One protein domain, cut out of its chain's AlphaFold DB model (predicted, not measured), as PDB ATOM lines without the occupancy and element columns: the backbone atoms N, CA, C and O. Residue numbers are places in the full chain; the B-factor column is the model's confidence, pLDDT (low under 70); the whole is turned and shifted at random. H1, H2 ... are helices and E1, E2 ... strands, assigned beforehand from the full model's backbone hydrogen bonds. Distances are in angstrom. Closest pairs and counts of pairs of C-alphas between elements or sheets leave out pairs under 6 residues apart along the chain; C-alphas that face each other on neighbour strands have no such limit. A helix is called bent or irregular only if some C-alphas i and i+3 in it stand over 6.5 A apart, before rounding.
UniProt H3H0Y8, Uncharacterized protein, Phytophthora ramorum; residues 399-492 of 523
ATOM      1  N   ALA A 399      85.515  38.794  42.565       94.62
ATOM      2  CA  ALA A 399      84.943  38.089  41.423       94.62
ATOM      3  C   ALA A 399      83.908  38.991  40.735       94.62
ATOM      4  O   ALA A 399      83.299  39.851  41.375       94.62
ATOM      5  N   VAL A 400      83.701  38.812  39.430       96.06
ATOM      6  CA  VAL A 400      82.755  39.625  38.659       96.06
ATOM      7  C   VAL A 400      81.987  38.740  37.683       96.06
ATOM      8  O   VAL A 400      82.594  37.984  36.931       96.06
ATOM      9  N   GLU A 401      80.663  38.868  37.680       94.62
ATOM     10  CA  GLU A 401      79.738  38.109  36.835       94.62
ATOM     11  C   GLU A 401      78.812  39.030  36.022       94.62
ATOM     12  O   GLU A 401      78.511  40.154  36.443       94.62
ATOM     13  N   PRO A 402      78.298  38.570  34.872       95.94
ATOM     14  CA  PRO A 402      77.214  39.241  34.174       95.94
ATOM     15  C   PRO A 402      75.883  39.057  34.924       95.94
ATOM     16  O   PRO A 402      75.549  37.965  35.377       95.94
ATOM     17  N   THR A 403      75.026  40.079  34.959       94.44
ATOM     18  CA  THR A 403      73.681  40.002  35.573       94.44
ATOM     19  C   THR A 403      72.790  38.898  34.987       94.44
ATOM     20  O   THR A 403      71.809  38.510  35.614       94.44
ATOM     21  N   GLY A 404      73.102  38.421  33.776       90.31
ATOM     22  CA  GLY A 404      72.398  37.337  33.084       90.31
ATOM     23  C   GLY A 404      72.950  35.924  33.321       90.31
ATOM     24  O   GLY A 404      72.387  34.980  32.768       90.31
ATOM     25  N   ALA A 405      74.028  35.781  34.097       91.12
ATOM     26  CA  ALA A 405      74.599  34.516  34.569       91.12
ATOM     27  C   ALA A 405      75.289  34.786  35.924       91.12
ATOM     28  O   ALA A 405      76.487  35.029  35.990       91.12
ATOM     29  N   ALA A 406      74.471  34.890  36.973       90.62
ATOM     30  CA  ALA A 406      74.838  35.481  38.263       90.62
ATOM     31  C   ALA A 406      74.828  34.447  39.407       90.62
ATOM     32  O   ALA A 406      74.292  34.717  40.490       90.62
ATOM     33  N   ASP A 407      75.260  33.211  39.155       87.88
ATOM     34  CA  ASP A 407      75.098  32.113  40.111       87.88
ATOM     35  C   ASP A 407      76.179  32.081  41.201       87.88
ATOM     36  O   ASP A 407      75.838  31.772  42.349       87.88
ATOM     37  N   ALA A 408      77.415  32.525  40.940       88.00
ATOM     38  CA  ALA A 408      78.389  32.767  42.008       88.00
ATOM     39  C   ALA A 408      77.929  33.899  42.928       88.00
ATOM     40  O   ALA A 408      78.012  33.757  44.145       88.00
ATOM     41  N   TYR A 409      77.365  34.983  42.388       91.50
ATOM     42  CA  TYR A 409      76.796  36.080  43.168       91.50
ATOM     43  C   TYR A 409      75.644  35.591  44.047       91.50
ATOM     44  O   TYR A 409      75.660  35.793  45.262       91.50
ATOM     45  N   ASN A 410      74.659  34.904  43.456       90.25
ATOM     46  CA  ASN A 410      73.527  34.351  44.199       90.25
ATOM     47  C   ASN A 410      73.979  33.366  45.288       90.25
ATOM     48  O   ASN A 410      73.406  33.375  46.380       90.25
ATOM     49  N   SER A 411      75.010  32.565  45.016       89.31
ATOM     50  CA  SER A 411      75.599  31.648  45.996       89.31
ATOM     51  C   SER A 411      76.333  32.401  47.112       89.31
ATOM     52  O   SER A 411      76.125  32.131  48.295       89.31
ATOM     53  N   PHE A 412      77.128  33.420  46.768       91.00
ATOM     54  CA  PHE A 412      77.901  34.245  47.706       91.00
ATOM     55  C   PHE A 412      77.019  35.007  48.698       91.00
ATOM     56  O   PHE A 412      77.332  35.036  49.890       91.00
ATOM     57  N   GLN A 413      75.884  35.549  48.239       89.38
ATOM     58  CA  GLN A 413      74.903  36.201  49.117       89.38
ATOM     59  C   GLN A 413      74.205  35.214  50.073       89.38
ATOM     60  O   GLN A 413      73.844  35.596  51.184       89.38
ATOM     61  N   LYS A 414      74.018  33.947  49.669       88.50
ATOM     62  CA  LYS A 414      73.359  32.904  50.484       88.50
ATOM     63  C   LYS A 414      74.319  32.097  51.360       88.50
ATOM     64  O   LYS A 414      73.868  31.449  52.297       88.50
ATOM     65  N   ARG A 415      75.621  32.117  51.046       86.00
ATOM     66  CA  ARG A 415      76.661  31.216  51.585       86.00
ATOM     67  C   ARG A 415      76.401  29.723  51.308       86.00
ATOM     68  O   ARG A 415      76.995  28.858  51.946       86.00
ATOM     69  N   GLU A 416      75.617  29.433  50.274       84.69
ATOM     70  CA  GLU A 416      75.233  28.101  49.797       84.69
ATOM     71  C   GLU A 416      75.374  28.055  48.268       84.69
ATOM     72  O   GLU A 416      75.031  29.031  47.606       84.69
ATOM     73  N   LEU A 417      75.832  26.936  47.689       82.69
ATOM     74  CA  LEU A 417      75.858  26.769  46.231       82.69
ATOM     75  C   LEU A 417      74.428  26.736  45.674       82.69
ATOM     76  O   LEU A 417      73.725  25.732  45.804       82.69
ATOM     77  N   THR A 418      74.034  27.782  44.951       73.81
ATOM     78  CA  THR A 418      72.794  27.802  44.173       73.81
ATOM     79  C   THR A 418      73.096  28.100  42.715       73.81
ATOM     80  O   THR A 418      73.582  29.185  42.408       73.81
ATOM     81  N   GLY A 419      72.761  27.165  41.822       75.69
ATOM     82  CA  GLY A 419      72.863  27.398  40.382       75.69
ATOM     83  C   GLY A 419      71.872  28.451  39.870       75.69
ATOM     84  O   GLY A 419      71.049  28.975  40.628       75.69
ATOM     85  N   HIS A 420      71.941  28.733  38.565       76.00
ATOM     86  CA  HIS A 420      71.128  29.750  37.882       76.00
ATOM     87  C   HIS A 420      69.648  29.719  38.283       76.00
ATOM     88  O   HIS A 420      68.946  28.728  38.083       76.00
ATOM     89  N   THR A 421      69.143  30.844  38.792       69.69
ATOM     90  CA  THR A 421      67.749  30.993  39.248       69.69
ATOM     91  C   THR A 421      66.751  31.244  38.107       69.69
ATOM     92  O   THR A 421      65.611  31.633  38.357       69.69
ATOM     93  N   GLY A 422      67.171  31.086  36.851       74.19
ATOM     94  CA  GLY A 422      66.400  31.419  35.655       74.19
ATOM     95  C   GLY A 422      67.176  31.127  34.361       74.19
ATOM     96  O   GLY A 422      68.270  30.566  34.419       74.19
ATOM     97  N   PRO A 423      66.622  31.478  33.185       79.00
ATOM     98  CA  PRO A 423      67.286  31.263  31.903       79.00
ATOM     99  C   PRO A 423      68.522  32.160  31.753       79.00
ATOM    100  O   PRO A 423      68.432  33.382  31.860       79.00
ATOM    101  N   VAL A 424      69.665  31.541  31.460       87.62
ATOM    102  CA  VAL A 424      70.955  32.222  31.291       87.62
ATOM    103  C   VAL A 424      70.976  33.028  29.991       87.62
ATOM    104  O   VAL A 424      70.716  32.486  28.916       87.62
ATOM    105  N   SER A 425      71.295  34.321  30.072       91.50
ATOM    106  CA  SER A 425      71.276  35.230  28.917       91.50
ATOM    107  C   SER A 425      72.248  36.400  29.089       91.50
ATOM    108  O   SER A 425      71.908  37.411  29.695       91.50
ATOM    109  N   THR A 426      73.441  36.278  28.507       92.81
ATOM    110  CA  THR A 426      74.487  37.317  28.504       92.81
ATOM    111  C   THR A 426      75.376  37.211  27.259       92.81
ATOM    112  O   THR A 426      75.523  36.117  26.698       92.81
ATOM    113  N   VAL A 427      76.005  38.311  26.835       92.94
ATOM    114  CA  VAL A 427      77.096  38.323  25.838       92.94
ATOM    115  C   VAL A 427      78.364  37.591  26.297       92.94
ATOM    116  O   VAL A 427      79.115  37.144  25.435       92.94
ATOM    117  N   ALA A 428      78.599  37.440  27.607       92.88
ATOM    118  CA  ALA A 428      79.729  36.686  28.163       92.88
ATOM    119  C   ALA A 428      79.439  35.176  28.126       92.88
ATOM    120  O   ALA A 428      78.935  34.585  29.078       92.88
ATOM    121  N   ASP A 429      79.708  34.558  26.979       89.81
ATOM    122  CA  ASP A 429      79.441  33.149  26.692       89.81
ATOM    123  C   ASP A 429      80.207  32.172  27.596       89.81
ATOM    124  O   ASP A 429      79.601  31.238  28.122       89.81
ATOM    125  N   GLY A 430      81.488  32.444  27.846       88.50
ATOM    126  CA  GLY A 430      82.347  31.687  28.764       88.50
ATOM    127  C   GLY A 430      81.935  31.753  30.242       88.50
ATOM    128  O   GLY A 430      82.473  31.002  31.045       88.50
ATOM    129  N   LEU A 431      80.971  32.610  30.602       89.62
ATOM    130  CA  LEU A 431      80.391  32.701  31.949       89.62
ATOM    131  C   LEU A 431      78.940  32.189  32.010       89.62
ATOM    132  O   LEU A 431      78.240  32.423  32.987       89.62
ATOM    133  N   ARG A 432      78.453  31.487  30.975       88.06
ATOM    134  CA  ARG A 432      77.099  30.890  30.980       88.06
ATOM    135  C   ARG A 432      77.020  29.539  31.698       88.06
ATOM    136  O   ARG A 432      75.921  29.037  31.933       88.06
ATOM    137  N   THR A 433      78.157  28.923  32.006       80.25
ATOM    138  CA  THR A 433      78.244  27.686  32.790       80.25
ATOM    139  C   THR A 433      78.016  27.976  34.266       80.25
ATOM    140  O   THR A 433      78.670  28.852  34.816       80.25
ATOM    141  N   THR A 434      77.135  27.215  34.918       72.44
ATOM    142  CA  THR A 434      77.009  27.208  36.385       72.44
ATOM    143  C   THR A 434      78.351  26.893  37.050       72.44
ATOM    144  O   THR A 434      79.094  26.052  36.534       72.44
ATOM    145  N   LEU A 435      78.614  27.463  38.227       66.62
ATOM    146  CA  LEU A 435      79.697  27.053  39.125       66.62
ATOM    147  C   LEU A 435      79.636  25.538  39.365       66.62
ATOM    148  O   LEU A 435      78.721  25.009  40.007       66.62
ATOM    149  N   GLY A 436      80.604  24.834  38.786       56.84
ATOM    150  CA  GLY A 436      80.591  23.384  38.711       56.84
ATOM    151  C   GLY A 436      80.856  22.724  40.058       56.84
ATOM    152  O   GLY A 436      81.934  22.869  40.624       56.84
ATOM    153  N   ARG A 437      79.928  21.853  40.474       52.88
ATOM    154  CA  ARG A 437      80.380  20.519  40.884       52.88
ATOM    155  C   ARG A 437      81.053  19.902  39.661       52.88
ATOM    156  O   ARG A 437      80.396  19.759  38.627       52.88
ATOM    157  N   CYS A 438      82.339  19.603  39.774       45.34
ATOM    158  CA  CYS A 438      83.063  18.796  38.808       45.34
ATOM    159  C   CYS A 438      82.423  17.402  38.731       45.34
ATOM    160  O   CYS A 438      81.651  17.002  39.609       45.34
ATOM    161  N   ILE A 439      82.732  16.662  37.666       43.59
ATOM    162  CA  ILE A 439      82.210  15.301  37.463       43.59
ATOM    163  C   ILE A 439      82.628  14.389  38.635       43.59
ATOM    164  O   ILE A 439      81.855  13.536  39.066       43.59
ATOM    165  N   ASP A 440      83.784  14.690  39.221       43.25
ATOM    166  CA  ASP A 440      84.487  13.933  40.260       43.25
ATOM    167  C   ASP A 440      84.212  14.469  41.685       43.25
ATOM    168  O   ASP A 440      84.956  14.218  42.629       43.25
ATOM    169  N   GLY A 441      83.124  15.227  41.863       47.19
ATOM    170  CA  GLY A 441      82.577  15.616  43.171       47.19
ATOM    171  C   GLY A 441      83.144  16.898  43.790       47.19
ATOM    172  O   GLY A 441      82.388  17.622  44.447       47.19
ATOM    173  N   ASP A 442      84.415  17.222  43.535       56.66
ATOM    174  CA  ASP A 442      85.021  18.505  43.926       56.66
ATOM    175  C   ASP A 442      84.274  19.700  43.291       56.66
ATOM    176  O   ASP A 442      83.591  19.583  42.271       56.66
ATOM    177  N   ASN A 443      84.361  20.878  43.908       69.62
ATOM    178  CA  ASN A 443      83.660  22.085  43.458       69.62
ATOM    179  C   ASN A 443      84.500  23.320  43.792       69.62
ATOM    180  O   ASN A 443      85.051  23.404  44.884       69.62
ATOM    181  N   ASN A 444      84.544  24.313  42.902       78.00
ATOM    182  CA  ASN A 444      85.268  25.570  43.132       78.00
ATOM    183  C   ASN A 444      84.573  26.501  44.163       78.00
ATOM    184  O   ASN A 444      85.116  27.519  44.593       78.00
ATOM    185  N   TRP A 445      83.353  26.160  44.586       83.88
ATOM    186  CA  TRP A 445      82.539  26.933  45.526       83.88
ATOM    187  C   TRP A 445      83.199  27.259  46.882       83.88
ATOM    188  O   TRP A 445      83.086  28.415  47.285       83.88
ATOM    189  N   PRO A 446      83.901  26.354  47.597       85.62
ATOM    190  CA  PRO A 446      84.569  26.702  48.854       85.62
ATOM    191  C   PRO A 446      85.633  27.792  48.658       85.62
ATOM    192  O   PRO A 446      85.709  28.723  49.455       85.62
ATOM    193  N   VAL A 447      86.372  27.750  47.543       85.81
ATOM    194  CA  VAL A 447      87.375  28.767  47.190       85.81
ATOM    195  C   VAL A 447      86.712  30.138  47.008       85.81
ATOM    196  O   VAL A 447      87.158  31.134  47.581       85.81
ATOM    197  N   VAL A 448      85.592  30.186  46.276       86.69
ATOM    198  CA  VAL A 448      84.790  31.409  46.083       86.69
ATOM    199  C   VAL A 448      84.153  31.891  47.394       86.69
ATOM    200  O   VAL A 448      84.073  33.093  47.637       86.69
ATOM    201  N   ARG A 449      83.713  30.976  48.261       86.75
ATOM    202  CA  ARG A 449      83.104  31.285  49.564       86.75
ATOM    203  C   ARG A 449      84.109  31.934  50.520       86.75
ATOM    204  O   ARG A 449      83.739  32.882  51.218       86.75
ATOM    205  N   ASP A 450      85.344  31.438  50.555       85.75
ATOM    206  CA  ASP A 450      86.278  31.720  51.652       85.75
ATOM    207  C   ASP A 450      87.377  32.735  51.295       85.75
ATOM    208  O   ASP A 450      87.798  33.492  52.172       85.75
ATOM    209  N   PHE A 451      87.793  32.823  50.022       88.50
ATOM    210  CA  PHE A 451      88.905  33.693  49.599       88.50
ATOM    211  C   PHE A 451      88.499  34.916  48.759       88.50
ATOM    212  O   PHE A 451      89.295  35.846  48.627       88.50
ATOM    213  N   VAL A 452      87.275  34.971  48.223       91.50
ATOM    214  CA  VAL A 452      86.758  36.168  47.529       91.50
ATOM    215  C   VAL A 452      86.156  37.138  48.556       91.50
ATOM    216  O   VAL A 452      85.319  36.752  49.371       91.50
ATOM    217  N   ASP A 453      86.562  38.412  48.521       93.12
ATOM    218  CA  ASP A 453      86.000  39.465  49.383       93.12
ATOM    219  C   ASP A 453      84.540  39.768  49.030       93.12
ATOM    220  O   ASP A 453      83.703  39.937  49.917       93.12
ATOM    221  N   GLU A 454      84.249  39.872  47.731       93.31
ATOM    222  CA  GLU A 454      82.945  40.259  47.197       93.31
ATOM    223  C   GLU A 454      82.796  39.804  45.733       93.31
ATOM    224  O   GLU A 454      83.742  39.890  44.943       93.31
ATOM    225  N   VAL A 455      81.599  39.335  45.365       94.75
ATOM    226  CA  VAL A 455      81.211  39.086  43.966       94.75
ATOM    227  C   VAL A 455      80.409  40.290  43.466       94.75
ATOM    228  O   VAL A 455      79.454  40.710  44.120       94.75
ATOM    229  N   LEU A 456      80.777  40.840  42.310       96.00
ATOM    230  CA  LEU A 456      80.155  42.024  41.706       96.00
ATOM    231  C   LEU A 456      79.389  41.663  40.425       96.00
ATOM    232  O   LEU A 456      79.793  40.768  39.691       96.00
ATOM    233  N   LEU A 457      78.313  42.399  40.122       96.25
ATOM    234  CA  LEU A 457      77.498  42.186  38.919       96.25
ATOM    235  C   LEU A 457      77.631  43.315  37.894       96.25
ATOM    236  O   LEU A 457      77.469  44.493  38.230       96.25
ATOM    237  N   VAL A 458      77.832  42.954  36.626       97.56
ATOM    238  CA  VAL A 458      77.889  43.875  35.475       97.56
ATOM    239  C   VAL A 458      76.831  43.559  34.419       97.56
ATOM    240  O   VAL A 458      76.407  42.416  34.283       97.56
ATOM    241  N   SER A 459      76.377  44.561  33.670       97.50
ATOM    242  CA  SER A 459      75.444  44.350  32.555       97.50
ATOM    243  C   SER A 459      76.176  44.080  31.238       97.50
ATOM    244  O   SER A 459      77.331  44.471  31.058       97.50
ATOM    245  N   ASP A 460      75.480  43.473  30.276       96.81
ATOM    246  CA  ASP A 460      75.998  43.276  28.917       96.81
ATOM    247  C   ASP A 460      76.448  44.602  28.266       96.81
ATOM    248  O   ASP A 460      77.489  44.640  27.613       96.81
ATOM    249  N   ASP A 461      75.739  45.713  28.499       96.69
ATOM    250  CA  ASP A 461      76.120  47.037  27.983       96.69
ATOM    251  C   ASP A 461      77.427  47.568  28.604       96.69
ATOM    252  O   ASP A 461      78.238  48.199  27.914       96.69
ATOM    253  N   GLU A 462      77.666  47.302  29.892       98.06
ATOM    254  CA  GLU A 462      78.919  47.646  30.576       98.06
ATOM    255  C   GLU A 462      80.080  46.785  30.051       98.06
ATOM    256  O   GLU A 462      81.149  47.322  29.751       98.06
ATOM    257  N   ILE A 463      79.854  45.478  29.857       97.56
ATOM    258  CA  ILE A 463      80.816  44.538  29.250       97.56
ATOM    259  C   ILE A 463      81.201  45.004  27.840       97.56
ATOM    260  O   ILE A 463      82.384  45.143  27.526       97.56
ATOM    261  N   VAL A 464      80.213  45.322  27.001       96.69
ATOM    262  CA  VAL A 464      80.421  45.816  25.632       96.69
ATOM    263  C   VAL A 464      81.158  47.155  25.612       96.69
ATOM    264  O   VAL A 464      81.996  47.388  24.736       96.69
ATOM    265  N   SER A 465      80.887  48.035  26.575       97.31
ATOM    266  CA  SER A 465      81.579  49.323  26.708       97.31
ATOM    267  C   SER A 465      83.037  49.149  27.150       97.31
ATOM    268  O   SER A 465      83.926  49.798  26.594       97.31
ATOM    269  N   ALA A 466      83.305  48.231  28.082       97.50
ATOM    270  CA  ALA A 466      84.654  47.887  28.522       97.50
ATOM    271  C   ALA A 466      85.476  47.235  27.400       97.50
ATOM    272  O   ALA A 466      86.596  47.668  27.124       97.50
ATOM    273  N   MET A 467      84.893  46.259  26.697       96.44
ATOM    274  CA  MET A 467      85.507  45.565  25.561       96.44
ATOM    275  C   MET A 467      85.921  46.567  24.468       96.44
ATOM    276  O   MET A 467      87.081  46.580  24.057       96.44
ATOM    277  N   LYS A 468      85.037  47.504  24.088       96.19
ATOM    278  CA  LYS A 468      85.380  48.612  23.174       96.19
ATOM    279  C   LYS A 468      86.547  49.460  23.684       96.19
ATOM    280  O   LYS A 468      87.455  49.752  22.909       96.19
ATOM    281  N   LEU A 469      86.556  49.848  24.963       97.19
ATOM    282  CA  LEU A 469      87.620  50.692  25.518       97.19
ATOM    283  C   LEU A 469      88.991  49.993  25.490       97.19
ATOM    284  O   LEU A 469      89.987  50.629  25.140       97.19
ATOM    285  N   ILE A 470      89.044  48.691  25.792       97.00
ATOM    286  CA  ILE A 470      90.268  47.874  25.700       97.00
ATOM    287  C   ILE A 470      90.782  47.856  24.251       97.00
ATOM    288  O   ILE A 470      91.937  48.213  23.994       97.00
ATOM    289  N   TRP A 471      89.912  47.534  23.288       96.25
ATOM    290  CA  TRP A 471      90.258  47.498  21.861       96.25
ATOM    291  C   TRP A 471      90.692  48.885  21.341       96.25
ATOM    292  O   TRP A 471      91.644  49.007  20.564       96.25
ATOM    293  N   GLU A 472      90.046  49.965  21.794       96.44
ATOM    294  CA  GLU A 472      90.385  51.339  21.411       96.44
ATOM    295  C   GLU A 472      91.709  51.834  22.001       96.44
ATOM    296  O   GLU A 472      92.454  52.527  21.299       96.44
ATOM    297  N   ARG A 473      91.991  51.539  23.276       97.62
ATOM    298  CA  ARG A 473      93.074  52.187  24.041       97.62
ATOM    299  C   ARG A 473      94.294  51.304  24.234       97.62
ATOM    300  O   ARG A 473      95.407  51.805  24.112       97.62
ATOM    301  N   MET A 474      94.092  50.014  24.486       95.56
ATOM    302  CA  MET A 474      95.167  49.037  24.692       95.56
ATOM    303  C   MET A 474      95.548  48.313  23.395       95.56
ATOM    304  O   MET A 474      96.641  47.765  23.309       95.56
ATOM    305  N   LYS A 475      94.674  48.347  22.375       95.88
ATOM    306  CA  LYS A 475      94.828  47.641  21.085       95.88
ATOM    307  C   LYS A 475      94.910  46.114  21.219       95.88
ATOM    308  O   LYS A 475      95.478  45.447  20.360       95.88
ATOM    309  N   LEU A 476      94.308  45.578  22.278       95.31
ATOM    310  CA  LEU A 476      94.194  44.146  22.531       95.31
ATOM    311  C   LEU A 476      92.811  43.649  22.103       95.31
ATOM    312  O   LEU A 476      91.807  44.307  22.379       95.31
ATOM    313  N   VAL A 477      92.772  42.485  21.455       95.19
ATOM    314  CA  VAL A 477      91.536  41.742  21.185       95.19
ATOM    315  C   VAL A 477      91.218  40.925  22.434       95.19
ATOM    316  O   VAL A 477      91.923  39.975  22.757       95.19
ATOM    317  N   VAL A 478      90.183  41.347  23.152       95.94
ATOM    318  CA  VAL A 478      89.654  40.698  24.362       95.94
ATOM    319  C   VAL A 478      88.189  40.359  24.118       95.94
ATOM    320  O   VAL A 478      87.477  41.161  23.508       95.94
ATOM    321  N   GLU A 479      87.759  39.178  24.554       95.31
ATOM    322  CA  GLU A 479      86.390  38.670  24.392       95.31
ATOM    323  C   GLU A 479      85.420  39.250  25.442       95.31
ATOM    324  O   GLU A 479      85.876  39.852  26.418       95.31
ATOM    325  N   PRO A 480      84.087  39.087  25.293       95.62
ATOM    326  CA  PRO A 480      83.134  39.654  26.246       95.62
ATOM    327  C   PRO A 480      83.393  39.161  27.674       95.62
ATOM    328  O   PRO A 480      83.493  39.973  28.587       95.62
ATOM    329  N   SER A 481      83.612  37.854  27.847       95.62
ATOM    330  CA  SER A 481      83.959  37.213  29.124       95.62
ATOM    331  C   SER A 481      85.231  37.814  29.746       95.62
ATOM    332  O   SER A 481      85.218  38.222  30.905       95.62
ATOM    333  N   GLY A 482      86.292  38.003  28.954       95.25
ATOM    334  CA  GLY A 482      87.543  38.638  29.393       95.25
ATOM    335  C   GLY A 482      87.444  40.140  29.703       95.25
ATOM    336  O   GLY A 482      88.335  40.689  30.354       95.25
ATOM    337  N   ALA A 483      86.372  40.818  29.282       97.00
ATOM    338  CA  ALA A 483      86.128  42.232  29.579       97.00
ATOM    339  C   ALA A 483      85.321  42.466  30.877       97.00
ATOM    340  O   ALA A 483      85.291  43.595  31.374       97.00
ATOM    341  N   VAL A 484      84.706  41.424  31.451       97.19
ATOM    342  CA  VAL A 484      83.787  41.490  32.609       97.19
ATOM    343  C   VAL A 484      84.419  42.158  33.836       97.19
ATOM    344  O   VAL A 484      83.842  43.094  34.390       97.19
ATOM    345  N   ALA A 485      85.644  41.778  34.211       96.81
ATOM    346  CA  ALA A 485      86.351  42.409  35.330       96.81
ATOM    347  C   ALA A 485      86.609  43.913  35.088       96.81
ATOM    348  O   ALA A 485      86.452  44.734  35.991       96.81
ATOM    349  N   THR A 486      86.923  44.299  33.846       97.06
ATOM    350  CA  THR A 486      87.119  45.708  33.458       97.06
ATOM    351  C   THR A 486      85.820  46.510  33.553       97.06
ATOM    352  O   THR A 486      85.838  47.668  33.972       97.06
ATOM    353  N   ALA A 487      84.685  45.896  33.209       97.62
ATOM    354  CA  ALA A 487      83.374  46.530  33.287       97.62
ATOM    355  C   ALA A 487      83.014  46.951  34.724       97.62
ATOM    356  O   ALA A 487      82.535  48.067  34.917       97.62
ATOM    357  N   ALA A 488      83.331  46.139  35.740       97.06
ATOM    358  CA  ALA A 488      83.086  46.502  37.141       97.06
ATOM    359  C   ALA A 488      83.922  47.709  37.601       97.06
ATOM    360  O   ALA A 488      83.425  48.560  38.343       97.06
ATOM    361  N   VAL A 489      85.168  47.823  37.128       95.88
ATOM    362  CA  VAL A 489      86.049  48.965  37.429       95.88
ATOM    363  C   VAL A 489      85.528  50.246  36.770       95.88
ATOM    364  O   VAL A 489      85.424  51.280  37.431       95.88
ATOM    365  N   LEU A 490      85.155  50.176  35.487       95.38
ATOM    366  CA  LEU A 490      84.639  51.318  34.721       95.38
ATOM    367  C   LEU A 490      83.243  51.767  35.177       95.38
ATOM    368  O   LEU A 490      82.949  52.958  35.141       95.38
ATOM    369  N   ALA A 491      82.406  50.841  35.648       95.44
ATOM    370  CA  ALA A 491      81.110  51.135  36.257       95.44
ATOM    371  C   ALA A 491      81.213  51.564  37.739       95.44
ATOM    372  O   ALA A 491      80.189  51.727  38.401       95.44
ATOM    373  N   HIS A 492      82.432  51.742  38.270       93.50
ATOM    374  CA  HIS A 492      82.716  52.148  39.653       93.50
ATOM    375  C   HIS A 492      82.068  51.251  40.728       93.50
ATOM    376  O   HIS A 492      81.634  51.732  41.774       93.50
TER     377      HIS A 492
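Overview. This is residues 399 to 492 of the 523 residues of an uncharacterized protein of Phytophthora ramorum (UniProt H3H0Y8). A small two-stranded sheet, E1 beside E2, sits in the middle between H1 with H2 toward one end and H3 crossed by H4 toward the other. The 94 printed residues, with four named helices and two named strands, run E1 H1 H2 E2 H3 H4: parallel sheet, mostly helix, compact, radius of gyration of the C-alphas 13.9 A, spans 42 by 24 by 23 A.

Arrangement. E1, residues 399 to 402, and E2, residues 454 to 458, are parallel at 26 degrees; N 401 and O 456 are within hydrogen-bond range, 2.9 A. Between them in the chain come H1, residues 407 to 414, and H2, residues 445 to 451: a strand-helix-strand unit, helices linking parallel neighbour strands, with a right-handed crossover. H1 and H2 touch, closest C-alphas Phe 412 and Arg 449, 6.3 A, at a steep tilt of 64 degrees, the same way. The closest C-alphas of H1 and E2 are Tyr 409 and Val 455, 5.4 A. H3, residues 460 to 473, touches H4, residues 480 to 490, with residues 462 to 467 alone, about perpendicular at 89 degrees, closest C-alphas Ala 466 and Ala 487, 5.1 A. The closest C-alphas of H4 and E1 are Ala 485 and Val 400, 5.6 A. Every O i to N i+4 pair is within hydrogen-bond range in H1, H2 and H3, and 4 of 7 in H4, which is irregular, C-alphas 482 and 485 being 7.1 A apart.

Along the chain. E1 begins at C-alpha 399 (84.943, 38.089, 41.423) and H4 ends at C-alpha 490 (84.639, 51.318, 34.721). H3 is 19.9 A long from first to last C-alpha, H4 14.5 A and E2 13.3 A.

Size, cuts and confidence. The printed part has no cut. H1 to H2 is a long link, residues 415 to 444. The C-alphas farthest apart, Gly 441 and Arg 473, are 42.6 A apart. The pLDDT is under 70 at residue 421 and residues 435 to 443.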